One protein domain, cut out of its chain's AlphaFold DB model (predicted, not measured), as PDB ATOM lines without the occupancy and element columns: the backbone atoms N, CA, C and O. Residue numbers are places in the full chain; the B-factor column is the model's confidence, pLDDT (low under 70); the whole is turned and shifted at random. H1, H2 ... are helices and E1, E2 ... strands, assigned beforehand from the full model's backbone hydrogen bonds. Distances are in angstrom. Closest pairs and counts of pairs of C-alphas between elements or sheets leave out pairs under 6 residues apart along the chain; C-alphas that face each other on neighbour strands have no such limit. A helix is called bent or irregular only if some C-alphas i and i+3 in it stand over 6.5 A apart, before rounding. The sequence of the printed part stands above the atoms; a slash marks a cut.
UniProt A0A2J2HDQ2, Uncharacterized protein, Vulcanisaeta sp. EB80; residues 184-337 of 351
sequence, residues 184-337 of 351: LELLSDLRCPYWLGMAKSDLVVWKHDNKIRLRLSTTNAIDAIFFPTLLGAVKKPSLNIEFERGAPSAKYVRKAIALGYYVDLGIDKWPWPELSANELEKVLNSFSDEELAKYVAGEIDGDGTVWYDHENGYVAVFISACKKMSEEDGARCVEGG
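AT A GLANCE: This is residues 184 to 337 of the 351 residues of an uncharacterized protein of Vulcanisaeta sp. EB80 (UniProt A0A2J2HDQ2). A strongly twisted sheet of four strands, E1 E2 E4 E3, has H3 lying over one of its faces, and between this sheet and a smaller one, E5 E6 E7, the helices H2 and H5 pack side by side. The hairpin of E5 and E6 continues from the end of H5, and residues 309 to 314 at its tip stick out, while H4 sits beyond H5 and H1 sits beside H3. The printed part has 154 residues, with five named helices and seven named strands in the order H1 H2 E1 E2 H3 E3 E4 H4 H5 E5 E6 E7, and its class is mixed, helices and strands. The larger sheet is antiparallel throughout; in the smaller one E5 and E6 are antiparallel, and E7 meets E6 only at a point. The whole is compact, with a radius of gyration of the C-alphas of 16.6 A, and spans 44 by 41 by 38 A.

IN THESE COORDINATES: Find C-alpha 184 at (135.095, 89.416, 107.481); there H1 begins and runs to residue 187. H2 follows at residues 193 to 200, 10.9 A long. Next come two strands, E1 at residues 204 to 208 and E2 at residues 211 to 218, the latter 23.0 A long. H3 takes residues 223 to 232 and measures 13.1 A; it is neither bent nor irregular, but only just: C-alphas 224 and 227 are 6.2 A apart. E3, residues 238 to 245, is 22.0 A long, and E4, residues 255 to 265, is the longest strand at 31.0 A, beginning at C-alpha 255 at (163.796, 82.383, 96.044). H4 holds residues 277 to 286, 14.3 A, and H5 holds residues 289 to 303, 21.4 A. E5 covers residues 304 to 309, 15.9 A, E6 residues 314 to 321, 22.0 A, and E7 residues 334 to 336, ending at C-alpha 336 at (147.120, 64.966, 112.669).

HOW THE PARTS SIT: Begin with the larger sheet, where E1 and E3 are the edge strands. In the hairpin of E1 and E2, look for N 206 and O 213, 2.8 A apart; between E2 and E4, N 216 and O 261 are 2.9 A apart; in the hairpin of E3 and E4, N 240 and O 260 are 2.7 A apart. H3 is on this sheet at a height over the sheet of 8.6 A, giving two layers, a helix on one face of a sheet. It lies over E2 and E4 and runs along the strands, at 6 degrees to E4 on the local plane; the closest C-alphas of H3 and E4 are those of Pro 228 and Tyr 261, 6.1 A apart. E2, H3 and E3 form a split strand-helix-strand unit, two strands running the same way with E4 between them, and its crossover is right-handed. H1 touches H3, the closest C-alphas being those of Leu 184 and Leu 230, 5.9 A apart. H2 only grazes the sheet, with its residues 198 to 199. H2 touches H5, with the C-alphas of Tyr 194 and Tyr 295 closest at 4.3 A; they run the same way at a shallow tilt of 34.5 degrees, only just short of steep. H4 and H5 are close but not clearly touching, with the C-alphas of Leu 284 and Leu 292 closest at 6.6 A. H5 is on the smaller sheet, over E5 and E6, and stands up from the sheet at 46 degrees; the closest C-alphas of H5 and E6 are those of Ile 300 and Ile 319, 6.4 A apart. In the hairpin of E5 and E6, N 307 and O 316 are 2.9 A apart, within hydrogen-bond range. C-alphas 320 of E6 and 335 of E7 face each other at 5.4 A. Every O i to N i+4 pair is within hydrogen-bond range in H2, H4 and H5, against 5 of 6 in H3, and H1 is too short for such a pair.

THE WHOLE: The two C-alphas farthest apart are those of Asn 210 and Glu 311, 53.1 A. The printed part has no cut; its long links run from E4 to H4 and from E6 to E7. Look for low confidence, pLDDT under 70, at residues 243 to 256, residue 317 and residues 319 to 337; the mean pLDDT of the printed part is 78.7.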
ATOM      1  N   LEU A 184     133.854  89.424 106.700       89.56
ATOM      2  CA  LEU A 184     135.095  89.416 107.481       89.56
ATOM      3  C   LEU A 184     135.142  90.572 108.490       89.56
ATOM      4  O   LEU A 184     135.761  90.446 109.544       89.56
ATOM      5  N   GLU A 185     134.430  91.674 108.243       86.25
ATOM      6  CA  GLU A 185     134.262  92.782 109.190       86.25
ATOM      7  C   GLU A 185     133.599  92.356 110.515       86.25
ATOM      8  O   GLU A 185     133.846  92.960 111.567       86.25
ATOM      9  N   LEU A 186     132.811  91.275 110.492       90.06
ATOM     10  CA  LEU A 186     132.203  90.683 111.685       90.06
ATOM     11  C   LEU A 186     133.245  89.993 112.579       90.06
ATOM     12  O   LEU A 186     132.977  89.734 113.752       90.06
ATOM     13  N   LEU A 187     134.448  89.739 112.056       93.31
ATOM     14  CA  LEU A 187     135.593  89.206 112.792       93.31
ATOM     15  C   LEU A 187     136.458  90.316 113.407       93.31
ATOM     16  O   LEU A 187     137.550  90.041 113.889       93.31
ATOM     17  N   SER A 188     136.002  91.570 113.438       93.00
ATOM     18  CA  SER A 188     136.757  92.674 114.057       93.00
ATOM     19  C   SER A 188     137.012  92.477 115.563       93.00
ATOM     20  O   SER A 188     138.013  92.969 116.092       93.00
ATOM     21  N   ASP A 189     136.157  91.718 116.260       95.12
ATOM     22  CA  ASP A 189     136.360  91.346 117.661       95.12
ATOM     23  C   ASP A 189     137.322  90.156 117.792       95.12
ATOM     24  O   ASP A 189     136.979  89.007 117.505       95.12
ATOM     25  N   LEU A 190     138.521  90.427 118.313       95.88
ATOM     26  CA  LEU A 190     139.561  89.421 118.548       95.88
ATOM     27  C   LEU A 190     139.159  88.332 119.554       95.88
ATOM     28  O   LEU A 190     139.832  87.306 119.629       95.88
ATOM     29  N   ARG A 191     138.080  88.526 120.327       95.19
ATOM     30  CA  ARG A 191     137.517  87.498 121.224       95.19
ATOM     31  C   ARG A 191     136.719  86.434 120.475       95.19
ATOM     32  O   ARG A 191     136.343  85.437 121.081       95.19
ATOM     33  N   CYS A 192     136.445  86.629 119.185       95.50
ATOM     34  CA  CYS A 192     135.842  85.594 118.356       95.50
ATOM     35  C   CYS A 192     136.766  84.356 118.323       95.50
ATOM     36  O   CYS A 192     137.948  84.510 117.997       95.50
ATOM     37  N   PRO A 193     136.262  83.135 118.610       96.19
ATOM     38  CA  PRO A 193     137.056  81.901 118.590       96.19
ATOM     39  C   PRO A 193     137.806  81.636 117.283       96.19
ATOM     40  O   PRO A 193     138.825  80.953 117.290       96.19
ATOM     41  N   TYR A 194     137.348  82.231 116.180       95.62
ATOM     42  CA  TYR A 194     138.057  82.246 114.903       95.62
ATOM     43  C   TYR A 194     139.519  82.679 115.040       95.62
ATOM     44  O   TYR A 194     140.413  82.015 114.527       95.62
ATOM     45  N   TRP A 195     139.795  83.740 115.802       95.69
ATOM     46  CA  TRP A 195     141.162  84.229 115.995       95.69
ATOM     47  C   TRP A 195     142.025  83.282 116.820       95.69
ATOM     48  O   TRP A 195     143.234  83.230 116.601       95.69
ATOM     49  N   LEU A 196     141.424  82.526 117.744       94.12
ATOM     50  CA  LEU A 196     142.137  81.461 118.438       94.12
ATOM     51  C   LEU A 196     142.517  80.347 117.458       94.12
ATOM     52  O   LEU A 196     143.653  79.894 117.511       94.12
ATOM     53  N   GLY A 197     141.603  79.960 116.562       91.56
ATOM     54  CA  GLY A 197     141.870  78.981 115.503       91.56
ATOM     55  C   GLY A 197     142.991  79.434 114.577       91.56
ATOM     56  O   GLY A 197     143.993  78.742 114.439       91.56
ATOM     57  N   MET A 198     142.901  80.666 114.068       92.25
ATOM     58  CA  MET A 198     143.969  81.275 113.269       92.25
ATOM     59  C   MET A 198     145.311  81.263 114.013       92.25
ATOM     60  O   MET A 198     146.337  80.956 113.426       92.25
ATOM     61  N   ALA A 199     145.340  81.599 115.310       91.25
ATOM     62  CA  ALA A 199     146.578  81.636 116.104       91.25
ATOM     63  C   ALA A 199     147.187  80.256 116.392       91.25
ATOM     64  O   ALA A 199     148.310  80.167 116.899       91.25
ATOM     65  N   LYS A 200     146.430  79.188 116.146       87.25
ATOM     66  CA  LYS A 200     146.868  77.802 116.292       87.25
ATOM     67  C   LYS A 200     147.248  77.157 114.958       87.25
ATOM     68  O   LYS A 200     148.020  76.200 114.999       87.25
ATOM     69  N   SER A 201     146.833  77.754 113.842       85.19
ATOM     70  CA  SER A 201     147.321  77.470 112.497       85.19
ATOM     71  C   SER A 201     148.449  78.439 112.098       85.19
ATOM     72  O   SER A 201     149.615  78.204 112.420       85.19
ATOM     73  N   ASP A 202     148.106  79.562 111.467       87.00
ATOM     74  CA  ASP A 202     149.022  80.373 110.650       87.00
ATOM     75  C   ASP A 202     149.295  81.779 111.213       87.00
ATOM     76  O   ASP A 202     150.279  82.448 110.871       87.00
ATOM     77  N   LEU A 203     148.431  82.261 112.112       91.75
ATOM     78  CA  LEU A 203     148.574  83.579 112.717       91.75
ATOM     79  C   LEU A 203     149.661  83.579 113.787       91.75
ATOM     80  O   LEU A 203     149.500  83.097 114.910       91.75
ATOM     81  N   VAL A 204     150.750  84.270 113.479       90.94
ATOM     82  CA  VAL A 204     151.833  84.500 114.423       90.94
ATOM     83  C   VAL A 204     151.495  85.683 115.327       90.94
ATOM     84  O   VAL A 204     151.289  86.809 114.865       90.94
ATOM     85  N   VAL A 205     151.501  85.441 116.639       91.94
ATOM     86  CA  VAL A 205     151.292  86.461 117.675       91.94
ATOM     87  C   VAL A 205     152.618  86.761 118.373       91.94
ATOM     88  O   VAL A 205     153.114  85.964 119.169       91.94
ATOM     89  N   TRP A 206     153.203  87.927 118.101       90.25
ATOM     90  CA  TRP A 206     154.419  88.392 118.774       90.25
ATOM     91  C   TRP A 206     154.100  89.411 119.857       90.25
ATOM     92  O   TRP A 206     153.512  90.461 119.597       90.25
ATOM     93  N   LYS A 207     154.547  89.124 121.078       87.94
ATOM     94  CA  LYS A 207     154.503  90.066 122.196       87.94
ATOM     95  C   LYS A 207     155.804  90.866 122.217       87.94
ATOM     96  O   LYS A 207     156.887  90.296 122.301       87.94
ATOM     97  N   HIS A 208     155.683  92.182 122.122       86.12
ATOM     98  CA  HIS A 208     156.759  93.141 122.345       86.12
ATOM     99  C   HIS A 208     156.469  93.930 123.627       86.12
ATOM    100  O   HIS A 208     155.314  94.022 124.041       86.12
ATOM    101  N   ASP A 209     157.489  94.571 124.205       81.25
ATOM    102  CA  ASP A 209     157.380  95.296 125.485       81.25
ATOM    103  C   ASP A 209     156.227  96.312 125.539       81.25
ATOM    104  O   ASP A 209     155.669  96.560 126.602       81.25
ATOM    105  N   ASN A 210     155.862  96.909 124.399       89.94
ATOM    106  CA  ASN A 210     154.834  97.945 124.318       89.94
ATOM    107  C   ASN A 210     153.664  97.638 123.367       89.94
ATOM    108  O   ASN A 210     152.802  98.500 123.178       89.94
ATOM    109  N   LYS A 211     153.631  96.460 122.733       92.94
ATOM    110  CA  LYS A 211     152.615  96.128 121.720       92.94
ATOM    111  C   LYS A 211     152.523  94.636 121.439       92.94
ATOM    112  O   LYS A 211     153.477  93.894 121.653       92.94
ATOM    113  N   ILE A 212     151.408  94.221 120.851       93.38
ATOM    114  CA  ILE A 212     151.248  92.883 120.276       93.38
ATOM    115  C   ILE A 212     151.173  93.008 118.763       93.38
ATOM    116  O   ILE A 212     150.415  93.823 118.242       93.38
ATOM    117  N   ARG A 213     151.968  92.212 118.052       94.88
ATOM    118  CA  ARG A 213     151.939  92.122 116.597       94.88
ATOM    119  C   ARG A 213     151.252  90.835 116.174       94.88
ATOM    120  O   ARG A 213     151.704  89.754 116.535       94.88
ATOM    121  N   LEU A 214     150.204  90.974 115.375       95.94
ATOM    122  CA  LEU A 214     149.553  89.875 114.669       95.94
ATOM    123  C   LEU A 214     150.125  89.836 113.253       95.94
ATOM    124  O   LEU A 214     150.117  90.874 112.585       95.94
ATOM    125  N   ARG A 215     150.662  88.695 112.812       94.62
ATOM    126  CA  ARG A 215     151.282  88.540 111.491       94.62
ATOM    127  C   ARG A 215     150.797  87.270 110.796       94.62
ATOM    128  O   ARG A 215     150.913  86.192 111.358       94.62
ATOM    129  N   LEU A 216     150.357  87.417 109.550       92.69
ATOM    130  CA  LEU A 216     150.076  86.326 108.616       92.69
ATOM    131  C   LEU A 216     151.057  86.423 107.450       92.69
ATOM    132  O   LEU A 216     151.345  87.532 106.992       92.69
ATOM    133  N   SER A 217     151.612  85.306 106.990       89.00
ATOM    134  CA  SER A 217     152.545  85.303 105.856       89.00
ATOM    135  C   SER A 217     152.163  84.217 104.869       89.00
ATOM    136  O   SER A 217     151.738  83.155 105.284       89.00
ATOM    137  N   THR A 218     152.311  84.478 103.575       85.75
ATOM    138  CA  THR A 218     151.899  83.527 102.544       85.75
ATOM    139  C   THR A 218     152.755  83.623 101.289       85.75
ATOM    140  O   THR A 218     153.332  84.670 100.968       85.75
ATOM    141  N   THR A 219     152.803  82.512 100.561       81.25
ATOM    142  CA  THR A 219     153.283  82.424  99.176       81.25
ATOM    143  C   THR A 219     152.150  82.083  98.195       81.25
ATOM    144  O   THR A 219     152.379  82.033  96.986       81.25
ATOM    145  N   ASN A 220     150.923  81.884  98.698       82.25
ATOM    146  CA  ASN A 220     149.720  81.577  97.935       82.25
ATOM    147  C   ASN A 220     149.062  82.866  97.410       82.25
ATOM    148  O   ASN A 220     148.961  83.878  98.105       82.25
ATOM    149  N   ALA A 221     148.591  82.818  96.163       84.00
ATOM    150  CA  ALA A 221     147.864  83.910  95.523       84.00
ATOM    151  C   ALA A 221     146.537  84.248  96.225       84.00
ATOM    152  O   ALA A 221     146.145  85.413  96.240       84.00
ATOM    153  N   ILE A 222     145.855  83.255  96.806       85.31
ATOM    154  CA  ILE A 222     144.566  83.456  97.478       85.31
ATOM    155  C   ILE A 222     144.750  84.257  98.764       85.31
ATOM    156  O   ILE A 222     144.156  85.324  98.942       85.31
ATOM    157  N   ASP A 223     145.659  83.799  99.613       88.19
ATOM    158  CA  ASP A 223     145.968  84.432 100.893       88.19
ATOM    159  C   ASP A 223     146.582  85.823 100.720       88.19
ATOM    160  O   ASP A 223     146.445  86.686 101.589       88.19
ATOM    161  N   ALA A 224     147.215  86.084  99.570       88.94
ATOM    162  CA  ALA A 224     147.695  87.414  99.219       88.94
ATOM    163  C   ALA A 224     146.569  88.463  99.187       88.94
ATOM    164  O   ALA A 224     146.864  89.645  99.373       88.94
ATOM    165  N   ILE A 225     145.312  88.049  98.988       90.56
ATOM    166  CA  ILE A 225     144.110  88.891  99.082       90.56
ATOM    167  C   ILE A 225     143.386  88.665 100.410       90.56
ATOM    168  O   ILE A 225     142.985  89.628 101.070       90.56
ATOM    169  N   PHE A 226     143.219  87.408 100.817       91.19
ATOM    170  CA  PHE A 226     142.435  87.060 101.997       91.19
ATOM    171  C   PHE A 226     143.059  87.591 103.298       91.19
ATOM    172  O   PHE A 226     142.400  88.327 104.031       91.19
ATOM    173  N   PHE A 227     144.349  87.347 103.554       93.38
ATOM    174  CA  PHE A 227     145.023  87.777 104.789       93.38
ATOM    175  C   PHE A 227     145.014  89.291 105.043       93.38
ATOM    176  O   PHE A 227     144.703  89.695 106.170       93.38
ATOM    177  N   PRO A 228     145.335  90.172 104.072       92.62
ATOM    178  CA  PRO A 228     145.238  91.606 104.317       92.62
ATOM    179  C   PRO A 228     143.791  92.064 104.528       92.62
ATOM    180  O   PRO A 228     143.570  93.011 105.282       92.62
ATOM    181  N   THR A 229     142.811  91.394 103.916       92.25
ATOM    182  CA  THR A 229     141.389  91.709 104.119       92.25
ATOM    183  C   THR A 229     140.946  91.307 105.528       92.25
ATOM    184  O   THR A 229     140.395  92.132 106.256       92.25
ATOM    185  N   LEU A 230     141.292  90.089 105.957       95.25
ATOM    186  CA  LEU A 230     141.019  89.563 107.295       95.25
ATOM    187  C   LEU A 230     141.647  90.429 108.397       95.25
ATOM    188  O   LEU A 230     140.957  90.869 109.314       95.25
ATOM    189  N   LEU A 231     142.948  90.736 108.306       95.06
ATOM    190  CA  LEU A 231     143.598  91.629 109.278       95.06
ATOM    191  C   LEU A 231     143.011  93.044 109.232       95.06
ATOM    192  O   LEU A 231     142.913  93.698 110.273       95.06
ATOM    193  N   GLY A 232     142.588  93.493 108.045       93.06
ATOM    194  CA  GLY A 232     141.912  94.769 107.823       93.06
ATOM    195  C   GLY A 232     140.641  94.952 108.650       93.06
ATOM    196  O   GLY A 232     140.365  96.087 109.042       93.06
ATOM    197  N   ALA A 233     139.939  93.866 108.997       92.00
ATOM    198  CA  ALA A 233     138.782  93.901 109.894       92.00
ATOM    199  C   ALA A 233     139.141  94.371 111.315       92.00
ATOM    200  O   ALA A 233     138.329  94.998 111.990       92.00
ATOM    201  N   VAL A 234     140.369  94.102 111.767       92.88
ATOM    202  CA  VAL A 234     140.869  94.520 113.087       92.88
ATOM    203  C   VAL A 234     141.529  95.890 112.995       92.88
ATOM    204  O   VAL A 234     141.253  96.801 113.779       92.88
ATOM    205  N   LYS A 235     142.474  96.028 112.061       92.00
ATOM    206  CA  LYS A 235     143.244  97.250 111.836       92.00
ATOM    207  C   LYS A 235     143.883  97.194 110.457       92.00
ATOM    208  O   LYS A 235     144.322  96.146 110.010       92.00
ATOM    209  N   LYS A 236     144.034  98.344 109.800       89.19
ATOM    210  CA  LYS A 236     144.681  98.412 108.482       89.19
ATOM    211  C   LYS A 236     146.092  97.784 108.523       89.19
ATOM    212  O   LYS A 236     146.943  98.291 109.269       89.19
ATOM    213  N   PRO A 237     146.357  96.704 107.762       92.62
ATOM    214  CA  PRO A 237     147.610  95.969 107.858       92.62
ATOM    215  C   PRO A 237     148.751  96.679 107.136       92.62
ATOM    216  O   PRO A 237     148.577  97.406 106.157       92.62
ATOM    217  N   SER A 238     149.959  96.432 107.624       90.19
ATOM    218  CA  SER A 238     151.204  96.757 106.937       90.19
ATOM    219  C   SER A 238     151.669  95.562 106.109       90.19
ATOM    220  O   SER A 238     151.480  94.420 106.513       90.19
ATOM    221  N   LEU A 239     152.310  95.836 104.970       90.81
ATOM    222  CA  LEU A 239     152.898  94.824 104.091       90.81
ATOM    223  C   LEU A 239     154.415  94.780 104.271       90.81
ATOM    224  O   LEU A 239     155.089  95.814 104.198       90.81
ATOM    225  N   ASN A 240     154.924  93.567 104.397       87.25
ATOM    226  CA  ASN A 240     156.320  93.197 104.346       87.25
ATOM    227  C   ASN A 240     156.524  92.221 103.178       87.25
ATOM    228  O   ASN A 240     155.737  91.298 103.006       87.25
ATOM    229  N   ILE A 241     157.553  92.440 102.362       85.38
ATOM    230  CA  ILE A 241     157.878  91.561 101.233       85.38
ATOM    231  C   ILE A 241     159.221  90.929 101.549       85.38
ATOM    232  O   ILE A 241     160.231  91.630 101.654       85.38
ATOM    233  N   GLU A 242     159.223  89.614 101.710       78.19
ATOM    234  CA  GLU A 242     160.403  88.844 102.073       78.19
ATOM    235  C   GLU A 242     160.761  87.872 100.945       78.19
ATOM    236  O   GLU A 242     159.912  87.408 100.185       78.19
ATOM    237  N   PHE A 243     162.053  87.578 100.814       67.56
ATOM    238  CA  PHE A 243     162.523  86.496  99.957       67.56
ATOM    239  C   PHE A 243     162.762  85.282 100.842       67.56
ATOM    240  O   PHE A 243     163.745  85.252 101.590       67.56
ATOM    241  N   GLU A 244     161.891  84.285 100.755       62.34
ATOM    242  CA  GLU A 244     162.122  83.026 101.448       62.34
ATOM    243  C   GLU A 244     163.277  82.267 100.794       62.34
ATOM    244  O   GLU A 244     163.411  82.191  99.563       62.34
ATOM    245  N   ARG A 245     164.143  81.689 101.637       52.12
ATOM    246  CA  ARG A 245     165.080  80.659 101.184       52.12
ATOM    247  C   ARG A 245     164.220  79.475 100.757       52.12
ATOM    248  O   ARG A 245     163.441  78.995 101.567       52.12
ATOM    249  N   GLY A 246     164.324  79.079  99.486       49.41
ATOM    250  CA  GLY A 246     163.388  78.146  98.859       49.41
ATOM    251  C   GLY A 246     163.078  76.924  99.725       49.41
ATOM    252  O   GLY A 246     163.991  76.301 100.272       49.41
ATOM    253  N   ALA A 247     161.789  76.593  99.828       45.69
ATOM    254  CA  ALA A 247     161.332  75.358 100.444       45.69
ATOM    255  C   ALA A 247     162.050  74.154  99.791       45.69
ATOM    256  O   ALA A 247     162.173  74.120  98.562       45.69
ATOM    257  N   PRO A 248     162.500  73.145 100.565       44.84
ATOM    258  CA  PRO A 248     163.223  71.983 100.033       44.84
ATOM    259  C   PRO A 248     162.479  71.231  98.914       44.84
ATOM    260  O   PRO A 248     163.106  70.576  98.082       44.84
ATOM    261  N   SER A 249     161.147  71.328  98.881       46.09
ATOM    262  CA  SER A 249     160.256  70.664  97.924       46.09
ATOM    263  C   SER A 249     160.158  71.367  96.560       46.09
ATOM    264  O   SER A 249     159.841  70.720  95.561       46.09
ATOM    265  N   ALA A 250     160.489  72.658  96.463       50.03
ATOM    266  CA  ALA A 250     160.373  73.435  95.230       50.03
ATOM    267  C   ALA A 250     161.712  73.482  94.474       50.03
ATOM    268  O   ALA A 250     162.400  74.503  94.439       50.03
ATOM    269  N   LYS A 251     162.078  72.371  93.817       41.06
ATOM    270  CA  LYS A 251     163.348  72.184  93.069       41.06
ATOM    271  C   LYS A 251     163.704  73.290  92.050       41.06
ATOM    272  O   LYS A 251     164.858  73.361  91.633       41.06
ATOM    273  N   TYR A 252     162.757  74.148  91.659       47.75
ATOM    274  CA  TYR A 252     162.931  75.166  90.612       47.75
ATOM    275  C   TYR A 252     162.762  76.623  91.077       47.75
ATOM    276  O   TYR A 252     163.037  77.533  90.294       47.75
ATOM    277  N   VAL A 253     162.393  76.881  92.338       48.22
ATOM    278  CA  VAL A 253     162.207  78.250  92.855       48.22
ATOM    279  C   VAL A 253     163.319  78.567  93.851       48.22
ATOM    280  O   VAL A 253     163.231  78.287  95.041       48.22
ATOM    281  N   ARG A 254     164.416  79.156  93.358       49.50
ATOM    282  CA  ARG A 254     165.601  79.472  94.185       49.50
ATOM    283  C   ARG A 254     165.338  80.549  95.254       49.50
ATOM    284  O   ARG A 254     166.121  80.643  96.196       49.50
ATOM    285  N   LYS A 255     164.279  81.359  95.097       56.81
ATOM    286  CA  LYS A 255     163.796  82.383  96.044       56.81
ATOM    287  C   LYS A 255     162.294  82.588  95.824       56.81
ATOM    288  O   LYS A 255     161.926  83.179  94.810       56.81
ATOM    289  N   ALA A 256     161.447  82.079  96.713       65.06
ATOM    290  CA  ALA A 256     160.024  82.405  96.677       65.06
ATOM    291  C   ALA A 256     159.832  83.819  97.245       65.06
ATOM    292  O   ALA A 256     160.548  84.220  98.166       65.06
ATOM    293  N   ILE A 257     158.917  84.595  96.664       73.56
ATOM    294  CA  ILE A 257     158.501  85.869  97.254       73.56
ATOM    295  C   ILE A 257     157.390  85.532  98.240       73.56
ATOM    296  O   ILE A 257     156.344  85.040  97.827       73.56
ATOM    297  N   ALA A 258     157.636  85.795  99.517       83.69
ATOM    298  CA  ALA A 258     156.638  85.679 100.565       83.69
ATOM    299  C   ALA A 258     156.093  87.068 100.898       83.69
ATOM    300  O   ALA A 258     156.839  88.051 101.015       83.69
ATOM    301  N   LEU A 259     154.778  87.148 101.047       89.06
ATOM    302  CA  LEU A 259     154.084  88.346 101.495       89.06
ATOM    303  C   LEU A 259     153.745  88.165 102.967       89.06
ATOM    304  O   LEU A 259     153.079  87.207 103.336       89.06
ATOM    305  N   GLY A 260     154.213  89.080 103.809       91.88
ATOM    306  CA  GLY A 260     153.868  89.147 105.222       91.88
ATOM    307  C   GLY A 260     152.968  90.344 105.492       91.88
ATOM    308  O   GLY A 260     153.344  91.483 105.215       91.88
ATOM    309  N   TYR A 261     151.813  90.109 106.090       94.06
ATOM    310  CA  TYR A 261     150.877  91.138 106.520       94.06
ATOM    311  C   TYR A 261     150.859  91.203 108.036       94.06
ATOM    312  O   TYR A 261     150.828  90.168 108.696       94.06
ATOM    313  N   TYR A 262     150.902  92.406 108.611       94.31
ATOM    314  CA  TYR A 262     150.874  92.539 110.065       94.31
ATOM    315  C   TYR A 262     150.124  93.767 110.570       94.31
ATOM    316  O   TYR A 262     150.103  94.819 109.925       94.31
ATOM    317  N   VAL A 263     149.576  93.648 111.779       94.94
ATOM    318  CA  VAL A 263     148.992  94.755 112.547       94.94
ATOM    319  C   VAL A 263     149.637  94.835 113.926       94.94
ATOM    320  O   VAL A 263     149.881  93.820 114.570       94.94
ATOM    321  N   ASP A 264     149.911  96.060 114.377       94.38
ATOM    322  CA  ASP A 264     150.406  96.345 115.726       94.38
ATOM    323  C   ASP A 264     149.245  96.846 116.601       94.38
ATOM    324  O   ASP A 264     148.606  97.860 116.279       94.38
ATOM    325  N   LEU A 265     148.994  96.150 117.706       94.69
ATOM    326  CA  LEU A 265     147.930  96.390 118.678       94.69
ATOM    327  C   LEU A 265     148.507  96.781 120.049       94.69
ATOM    328  O   LEU A 265     149.683  96.552 120.327       94.69
ATOM    329  N   GLY A 266     147.671  97.350 120.923       91.38
ATOM    330  CA  GLY A 266     148.024  97.547 122.335       91.38
ATOM    331  C   GLY A 266     148.242  96.214 123.062       91.38
ATOM    332  O   GLY A 266     147.728  95.182 122.634       91.38
ATOM    333  N   ILE A 267     149.006  96.232 124.159       87.50
ATOM    334  CA  ILE A 267     149.365  95.025 124.935       87.50
ATOM    335  C   ILE A 267     148.119  94.291 125.465       87.50
ATOM    336  O   ILE A 267     148.115  93.072 125.587       87.50
ATOM    337  N   ASP A 268     147.046  95.027 125.738       86.94
ATOM    338  CA  ASP A 268     145.775  94.546 126.288       86.94
ATOM    339  C   ASP A 268     144.791  94.020 125.228       86.94
ATOM    340  O   ASP A 268     143.693  93.587 125.570       86.94
ATOM    341  N   LYS A 269     145.129  94.107 123.935       92.31
ATOM    342  CA  LYS A 269     144.159  93.864 122.852       92.31
ATOM    343  C   LYS A 269     144.041  92.416 122.413       92.31
ATOM    344  O   LYS A 269     143.030  92.071 121.814       92.31
ATOM    345  N   TRP A 270     145.037  91.584 122.687       94.38
ATOM    346  CA  TRP A 270     144.966  90.160 122.373       94.38
ATOM    347  C   TRP A 270     144.354  89.395 123.557       94.38
ATOM    348  O   TRP A 270     144.979  89.350 124.618       94.38
ATOM    349  N   PRO A 271     143.153  88.806 123.412       93.50
ATOM    350  CA  PRO A 271     142.416  88.261 124.551       93.50
ATOM    351  C   PRO A 271     142.801  86.818 124.896       93.50
ATOM    352  O   PRO A 271     142.455  86.334 125.972       93.50
ATOM    353  N   TRP A 272     143.498  86.118 123.998       92.69
ATOM    354  CA  TRP A 272     143.786  84.698 124.159       92.69
ATOM    355  C   TRP A 272     145.112  84.477 124.893       92.69
ATOM    356  O   TRP A 272     146.157  84.961 124.441       92.69
ATOM    357  N   PRO A 273     145.115  83.735 126.012       86.81
ATOM    358  CA  PRO A 273     146.347  83.412 126.710       86.81
ATOM    359  C   PRO A 273     147.169  82.382 125.926       86.81
ATOM    360  O   PRO A 273     146.709  81.751 124.971       86.81
ATOM    361  N   GLU A 274     148.409  82.183 126.357       84.56
ATOM    362  CA  GLU A 274     149.169  81.018 125.917       84.56
ATOM    363  C   GLU A 274     148.591  79.778 126.594       84.56
ATOM    364  O   GLU A 274     148.634  79.654 127.813       84.56
ATOM    365  N   LEU A 275     148.013  78.891 125.786       84.19
ATOM    366  CA  LEU A 275     147.361  77.665 126.237       84.19
ATOM    367  C   LEU A 275     148.264  76.459 125.971       84.19
ATOM    368  O   LEU A 275     148.714  76.262 124.833       84.19
ATOM    369  N   SER A 276     148.472  75.627 126.991       81.00
ATOM    370  CA  SER A 276     148.942  74.247 126.826       81.00
ATOM    371  C   SER A 276     147.889  73.384 126.119       81.00
ATOM    372  O   SER A 276     146.734  73.782 125.981       81.00
ATOM    373  N   ALA A 277     148.261  72.173 125.690       78.62
ATOM    374  CA  ALA A 277     147.328  71.257 125.025       78.62
ATOM    375  C   ALA A 277     146.091  70.942 125.891       78.62
ATOM    376  O   ALA A 277     144.968  71.008 125.405       78.62
ATOM    377  N   ASN A 278     146.289  70.693 127.189       80.62
ATOM    378  CA  ASN A 278     145.197  70.393 128.121       80.62
ATOM    379  C   ASN A 278     144.301  71.614 128.378       80.62
ATOM    380  O   ASN A 278     143.102  71.474 128.604       80.62
ATOM    381  N   GLU A 279     144.875  72.820 128.393       86.25
ATOM    382  CA  GLU A 279     144.096  74.052 128.549       86.25
ATOM    383  C   GLU A 279     143.314  74.374 127.278       86.25
ATOM    384  O   GLU A 279     142.152  74.761 127.372       86.25
ATOM    385  N   LEU A 280     143.908  74.143 126.105       86.69
ATOM    386  CA  LEU A 280     143.216  74.259 124.828       86.69
ATOM    387  C   LEU A 280     142.032  73.291 124.768       86.69
ATOM    388  O   LEU A 280     140.926  73.726 124.487       86.69
ATOM    389  N   GLU A 281     142.223  72.018 125.115       84.69
ATOM    390  CA  GLU A 281     141.135  71.033 125.150       84.69
ATOM    391  C   GLU A 281     139.982  71.476 126.065       84.69
ATOM    392  O   GLU A 281     138.816  71.394 125.681       84.69
ATOM    393  N   LYS A 282     140.286  72.007 127.256       89.19
ATOM    394  CA  LYS A 282     139.260  72.545 128.165       89.19
ATOM    395  C   LYS A 282     138.504  73.725 127.561       89.19
ATOM    396  O   LYS A 282     137.287  73.785 127.707       89.19
ATOM    397  N   VAL A 283     139.210  74.643 126.900       90.12
ATOM    398  CA  VAL A 283     138.595  75.782 126.203       90.12
ATOM    399  C   VAL A 283     137.682  75.280 125.085       90.12
ATOM    400  O   VAL A 283     136.512  75.652 125.052       90.12
ATOM    401  N   LEU A 284     138.159  74.368 124.234       90.12
ATOM    402  CA  LEU A 284     137.374  73.821 123.126       90.12
ATOM    403  C   LEU A 284     136.138  73.051 123.609       90.12
ATOM    404  O   LEU A 284     135.068  73.199 123.032       90.12
ATOM    405  N   ASN A 285     136.252  72.292 124.700       90.44
ATOM    406  CA  ASN A 285     135.116  71.588 125.307       90.44
ATOM    407  C   ASN A 285     134.090  72.529 125.959       90.44
ATOM    408  O   ASN A 285     132.982  72.095 126.270       90.44
ATOM    409  N   SER A 286     134.454  73.792 126.205       93.44
ATOM    410  CA  SER A 286     133.545  74.812 126.739       93.44
ATOM    411  C   SER A 286     132.825  75.619 125.658       93.44
ATOM    412  O   SER A 286     131.866  76.319 125.976       93.44
ATOM    413  N   PHE A 287     133.268  75.525 124.402       94.06
ATOM    414  CA  PHE A 287     132.636  76.216 123.285       94.06
ATOM    415  C   PHE A 287     131.279  75.605 122.951       94.06
ATOM    416  O   PHE A 287     131.097  74.385 122.941       94.06
ATOM    417  N   SER A 288     130.327  76.472 122.619       95.56
ATOM    418  CA  SER A 288     129.127  76.072 121.888       95.56
ATOM    419  C   SER A 288     129.483  75.532 120.497       95.56
ATOM    420  O   SER A 288     130.573  75.779 119.980       95.56
ATOM    421  N   ASP A 289     128.542  74.845 119.844       92.06
ATOM    422  CA  ASP A 289     128.745  74.348 118.477       92.06
ATOM    423  C   ASP A 289     129.107  75.477 117.492       92.06
ATOM    424  O   ASP A 289     129.926  75.284 116.595       92.06
ATOM    425  N   GLU A 290     128.540  76.675 117.678       93.94
ATOM    426  CA  GLU A 290     128.840  77.847 116.848       93.94
ATOM    427  C   GLU A 290     130.263  78.376 117.091       93.94
ATOM    428  O   GLU A 290     130.996  78.678 116.147       93.94
ATOM    429  N   GLU A 291     130.676  78.480 118.352       94.06
ATOM    430  CA  GLU A 291     132.024  78.916 118.724       94.06
ATOM    431  C   GLU A 291     133.085  77.916 118.264       94.06
ATOM    432  O   GLU A 291     134.125  78.313 117.733       94.06
ATOM    433  N   LEU A 292     132.798  76.619 118.393       91.56
ATOM    434  CA  LEU A 292     133.662  75.562 117.895       91.56
ATOM    435  C   LEU A 292     133.766  75.608 116.366       91.56
ATOM    436  O   LEU A 292     134.864  75.472 115.833       91.56
ATOM    437  N   ALA A 293     132.659  75.856 115.658       90.38
ATOM    438  CA  ALA A 293     132.679  76.029 114.207       90.38
ATOM    439  C   ALA A 293     133.534  77.232 113.784       90.38
ATOM    440  O   ALA A 293     134.323  77.117 112.849       90.38
ATOM    441  N   LYS A 294     133.441  78.360 114.500       94.00
ATOM    442  CA  LYS A 294     134.292  79.541 114.268       94.00
ATOM    443  C   LYS A 294     135.768  79.234 114.507       94.00
ATOM    444  O   LYS A 294     136.594  79.611 113.683       94.00
ATOM    445  N   TYR A 295     136.097  78.535 115.593       92.44
ATOM    446  CA  TYR A 295     137.463  78.080 115.860       92.44
ATOM    447  C   TYR A 295     138.003  77.200 114.724       92.44
ATOM    448  O   TYR A 295     139.070  77.482 114.187       92.44
ATOM    449  N   VAL A 296     137.235  76.190 114.305       88.88
ATOM    450  CA  VAL A 296     137.616  75.297 113.200       88.88
ATOM    451  C   VAL A 296     137.761  76.065 111.884       88.88
ATOM    452  O   VAL A 296     138.689  75.786 111.136       88.88
ATOM    453  N   ALA A 297     136.905  77.048 111.605       89.50
ATOM    454  CA  ALA A 297     137.046  77.889 110.418       89.50
ATOM    455  C   ALA A 297     138.385  78.647 110.410       89.50
ATOM    456  O   ALA A 297     139.066  78.639 109.395       89.50
ATOM    457  N   GLY A 298     138.812  79.212 111.545       90.94
ATOM    458  CA  GLY A 298     140.117  79.880 111.640       90.94
ATOM    459  C   GLY A 298     141.309  78.926 111.505       90.94
ATOM    460  O   GLY A 298     142.335  79.272 110.932       90.94
ATOM    461  N   GLU A 299     141.188  77.693 111.994       88.69
ATOM    462  CA  GLU A 299     142.203  76.664 111.732       88.69
ATOM    463  C   GLU A 299     142.296  76.344 110.233       88.69
ATOM    464  O   GLU A 299     143.396  76.263 109.684       88.69
ATOM    465  N   ILE A 300     141.139  76.201 109.571       87.00
ATOM    466  CA  ILE A 300     141.053  75.864 108.148       87.00
ATOM    467  C   ILE A 300     141.618  76.976 107.268       87.00
ATOM    468  O   ILE A 300     142.435  76.702 106.395       87.00
ATOM    469  N   ASP A 301     141.186  78.211 107.508       87.12
ATOM    470  CA  ASP A 301     141.559  79.383 106.713       87.12
ATOM    471  C   ASP A 301     143.033  79.787 106.884       87.12
ATOM    472  O   ASP A 301     143.542  80.594 106.107       87.12
ATOM    473  N   GLY A 302     143.706  79.273 107.917       84.19
ATOM    474  CA  GLY A 302     145.132  79.472 108.130       84.19
ATOM    475  C   GLY A 302     145.987  78.459 107.365       84.19
ATOM    476  O   GLY A 302     146.581  78.802 106.354       84.19
ATOM    477  N   ASP A 303     146.046  77.218 107.854       79.31
ATOM    478  CA  ASP A 303     146.888  76.146 107.282       79.31
ATOM    479  C   ASP A 303     146.097  74.834 107.119       79.31
ATOM    480  O   ASP A 303     146.623  73.718 107.180       79.31
ATOM    481  N   GLY A 304     144.775  74.941 106.980       75.50
ATOM    482  CA  GLY A 304     143.936  73.784 106.736       75.50
ATOM    483  C   GLY A 304     143.889  73.389 105.271       75.50
ATOM    484  O   GLY A 304     144.019  74.191 104.352       75.50
ATOM    485  N   THR A 305     143.632  72.109 105.044       74.69
ATOM    486  CA  THR A 305     143.371  71.555 103.718       74.69
ATOM    487  C   THR A 305     142.000  70.907 103.704       74.69
ATOM    488  O   THR A 305     141.702  70.033 104.516       74.69
ATOM    489  N   VAL A 306     141.170  71.290 102.738       73.62
ATOM    490  CA  VAL A 306     139.917  70.594 102.444       73.62
ATOM    491  C   VAL A 306     140.118  69.767 101.184       73.62
ATOM    492  O   VAL A 306     140.517  70.304 100.151       73.62
ATOM    493  N   TRP A 307     139.831  68.470 101.242       74.88
ATOM    494  CA  TRP A 307     139.851  67.619 100.055       74.88
ATOM    495  C   TRP A 307     138.564  66.821  99.912       74.88
ATOM    496  O   TRP A 307     137.883  66.514 100.892       74.88
ATOM    497  N   TYR A 308     138.239  66.451  98.679       72.38
ATOM    498  CA  TYR A 308     137.154  65.525  98.391       72.38
ATOM    499  C   TYR A 308     137.731  64.154  98.055       72.38
ATOM    500  O   TYR A 308     138.506  64.006  97.109       72.38
ATOM    501  N   ASP A 309     137.354  63.151  98.838       77.69
ATOM    502  CA  ASP A 309     137.642  61.761  98.526       77.69
ATOM    503  C   ASP A 309     136.624  61.282  97.482       77.69
ATOM    504  O   ASP A 309     135.464  60.998  97.795       77.69
ATOM    505  N   HIS A 310     137.065  61.225  96.225       75.19
ATOM    506  CA  HIS A 310     136.243  60.777  95.104       75.19
ATOM    507  C   HIS A 310     135.883  59.288  95.169       75.19
ATOM    508  O   HIS A 310     134.862  58.899  94.605       75.19
ATOM    509  N   GLU A 311     136.695  58.462  95.831       79.81
ATOM    510  CA  GLU A 311     136.468  57.017  95.925       79.81
ATOM    511  C   GLU A 311     135.378  56.705  96.952       79.81
ATOM    512  O   GLU A 311     134.510  55.863  96.718       79.81
ATOM    513  N   ASN A 312     135.390  57.430  98.070       79.88
ATOM    514  CA  ASN A 312     134.489  57.200  99.198       79.88
ATOM    515  C   ASN A 312     133.348  58.229  99.294       79.88
ATOM    516  O   ASN A 312     132.454  58.092 100.132       79.88
ATOM    517  N   GLY A 313     133.354  59.254  98.440       79.94
ATOM    518  CA  GLY A 313     132.273  60.226  98.293       79.94
ATOM    519  C   GLY A 313     132.107  61.191  99.470       79.94
ATOM    520  O   GLY A 313     130.979  61.613  99.741       79.94
ATOM    521  N   TYR A 314     133.186  61.543 100.177       76.75
ATOM    522  CA  TYR A 314     133.134  62.443 101.337       76.75
ATOM    523  C   TYR A 314     134.137  63.602 101.251       76.75
ATOM    524  O   TYR A 314     135.185  63.498 100.623       76.75
ATOM    525  N   VAL A 315     133.811  64.719 101.910       71.62
ATOM    526  CA  VAL A 315     134.728  65.852 102.112       71.62
ATOM    527  C   VAL A 315     135.488  65.629 103.415       71.62
ATOM    528  O   VAL A 315     134.875  65.344 104.446       71.62
ATOM    529  N   ALA A 316     136.806  65.765 103.375       73.81
ATOM    530  CA  ALA A 316     137.673  65.702 104.537       73.81
ATOM    531  C   ALA A 316     138.332  67.057 104.776       73.81
ATOM    532  O   ALA A 316     138.683  67.759 103.828       73.81
ATOM    533  N   VAL A 317     138.535  67.385 106.047       67.75
ATOM    534  CA  VAL A 317     139.304  68.551 106.472       67.75
ATOM    535  C   VAL A 317     140.520  68.055 107.240       67.75
ATOM    536  O   VAL A 317     140.393  67.256 108.169       67.75
ATOM    537  N   PHE A 318     141.690  68.529 106.842       70.00
ATOM    538  CA  PHE A 318     142.962  68.315 107.509       70.00
ATOM    539  C   PHE A 318     143.411  69.638 108.097       70.00
ATOM    540  O   PHE A 318     143.374  70.658 107.421       70.00
ATOM    541  N   ILE A 319     143.805  69.613 109.361       66.88
ATOM    542  CA  ILE A 319     144.346  70.768 110.064       66.88
ATOM    543  C   ILE A 319     145.698  70.328 110.604       66.88
ATOM    544  O   ILE A 319     145.800  69.302 111.285       66.88
ATOM    545  N   SER A 320     146.739  71.080 110.272       60.84
ATOM    546  CA  SER A 320     148.085  70.837 110.775       60.84
ATOM    547  C   SER A 320     148.205  71.378 112.197       60.84
ATOM    548  O   SER A 320     148.212  72.581 112.416       60.84
ATOM    549  N   ALA A 321     148.341  70.494 113.187       53.88
ATOM    550  CA  ALA A 321     148.620  70.894 114.564       53.88
ATOM    551  C   ALA A 321     150.101  70.647 114.889       53.88
ATOM    552  O   ALA A 321     150.523  69.516 115.151       53.88
ATOM    553  N   CYS A 322     150.922  71.698 114.897       47.50
ATOM    554  CA  CYS A 322     152.330  71.558 115.267       47.50
ATOM    555  C   CYS A 322     152.489  71.530 116.798       47.50
ATOM    556  O   CYS A 322     152.132  72.466 117.516       47.50
ATOM    557  N   LYS A 323     153.088  70.455 117.324       43.84
ATOM    558  CA  LYS A 323     153.515  70.402 118.727       43.84
ATOM    559  C   LYS A 323     154.733  71.311 118.899       43.84
ATOM    560  O   LYS A 323     155.755  71.095 118.254       43.84
ATOM    561  N   LYS A 324     154.652  72.298 119.795       38.72
ATOM    562  CA  LYS A 324     155.813  73.105 120.203       38.72
ATOM    563  C   LYS A 324     156.850  72.156 120.835       38.72
ATOM    564  O   LYS A 324     156.585  71.600 121.900       38.72
ATOM    565  N   MET A 325     157.974  71.910 120.162       32.91
ATOM    566  CA  MET A 325     159.122  71.187 120.730       32.91
ATOM    567  C   MET A 325     160.154  72.190 121.264       32.91
ATOM    568  O   MET A 325     160.198  73.335 120.811       32.91
ATOM    569  N   SER A 326     160.921  71.782 122.277       30.83
ATOM    570  CA  SER A 326     162.011  72.566 122.874       30.83
ATOM    571  C   SER A 326     163.081  72.927 121.838       30.83
ATOM    572  O   SER A 326     163.303  72.168 120.902       30.83
ATOM    573  N   GLU A 327     163.757  74.068 122.032       35.47
ATOM    574  CA  GLU A 327     164.706  74.703 121.091       35.47
ATOM    575  C   GLU A 327     165.847  73.804 120.565       35.47
ATOM    576  O   GLU A 327     166.486  74.160 119.577       35.47
ATOM    577  N   GLU A 328     166.096  72.641 121.173       33.78
ATOM    578  CA  GLU A 328     167.152  71.700 120.773       33.78
ATOM    579  C   GLU A 328     166.725  70.701 119.681       33.78
ATOM    580  O   GLU A 328     167.577  70.209 118.940       33.78
ATOM    581  N   ASP A 329     165.423  70.465 119.498       35.31
ATOM    582  CA  ASP A 329     164.902  69.520 118.510       35.31
ATOM    583  C   ASP A 329     164.132  70.284 117.430       35.31
ATOM    584  O   ASP A 329     162.997  70.717 117.634       35.31
ATOM    585  N   GLY A 330     164.763  70.481 116.267       33.12
ATOM    586  CA  GLY A 330     164.168  71.185 115.127       33.12
ATOM    587  C   GLY A 330     162.711  70.774 114.875       33.12
ATOM    588  O   GLY A 330     162.392  69.585 114.826       33.12
ATOM    589  N   ALA A 331     161.831  71.771 114.731       32.94
ATOM    590  CA  ALA A 331     160.386  71.587 114.656       32.94
ATOM    591  C   ALA A 331     159.992  70.509 113.627       32.94
ATOM    592  O   ALA A 331     160.203  70.671 112.425       32.94
ATOM    593  N   ARG A 332     159.387  69.411 114.099       30.84
ATOM    594  CA  ARG A 332     158.614  68.484 113.263       30.84
ATOM    595  C   ARG A 332     157.137  68.676 113.568       30.84
ATOM    596  O   ARG A 332     156.683  68.330 114.658       30.84
ATOM    597  N   CYS A 333     156.396  69.205 112.604       35.75
ATOM    598  CA  CYS A 333     154.941  69.144 112.624       35.75
ATOM    599  C   CYS A 333     154.506  67.688 112.413       35.75
ATOM    600  O   CYS A 333     155.075  66.975 111.586       35.75
ATOM    601  N   VAL A 334     153.545  67.226 113.213       34.19
ATOM    602  CA  VAL A 334     152.898  65.927 113.017       34.19
ATOM    603  C   VAL A 334     151.571  66.231 112.341       34.19
ATOM    604  O   VAL A 334     150.725  66.890 112.939       34.19
ATOM    605  N   GLU A 335     151.395  65.784 111.100       34.00
ATOM    606  CA  GLU A 335     150.100  65.843 110.423       34.00
ATOM    607  C   GLU A 335     149.103  64.974 111.204       34.00
ATOM    608  O   GLU A 335     149.192  63.745 111.228       34.00
ATOM    609  N   GLY A 336     148.181  65.620 111.917       35.31
ATOM    610  CA  GLY A 336     147.120  64.966 112.669       35.31
ATOM    611  C   GLY A 336     145.798  65.111 111.931       35.31
ATOM    612  O   GLY A 336     145.148  66.145 112.024       35.31
ATOM    613  N   GLY A 337     145.367  64.080 111.204       27.53
ATOM    614  CA  GLY A 337     144.048  64.088 110.568       27.53
ATOM    615  C   GLY A 337     142.932  63.990 111.612       27.53
ATOM    616  O   GLY A 337     142.746  62.934 112.220       27.53
TER     617      GLY A 337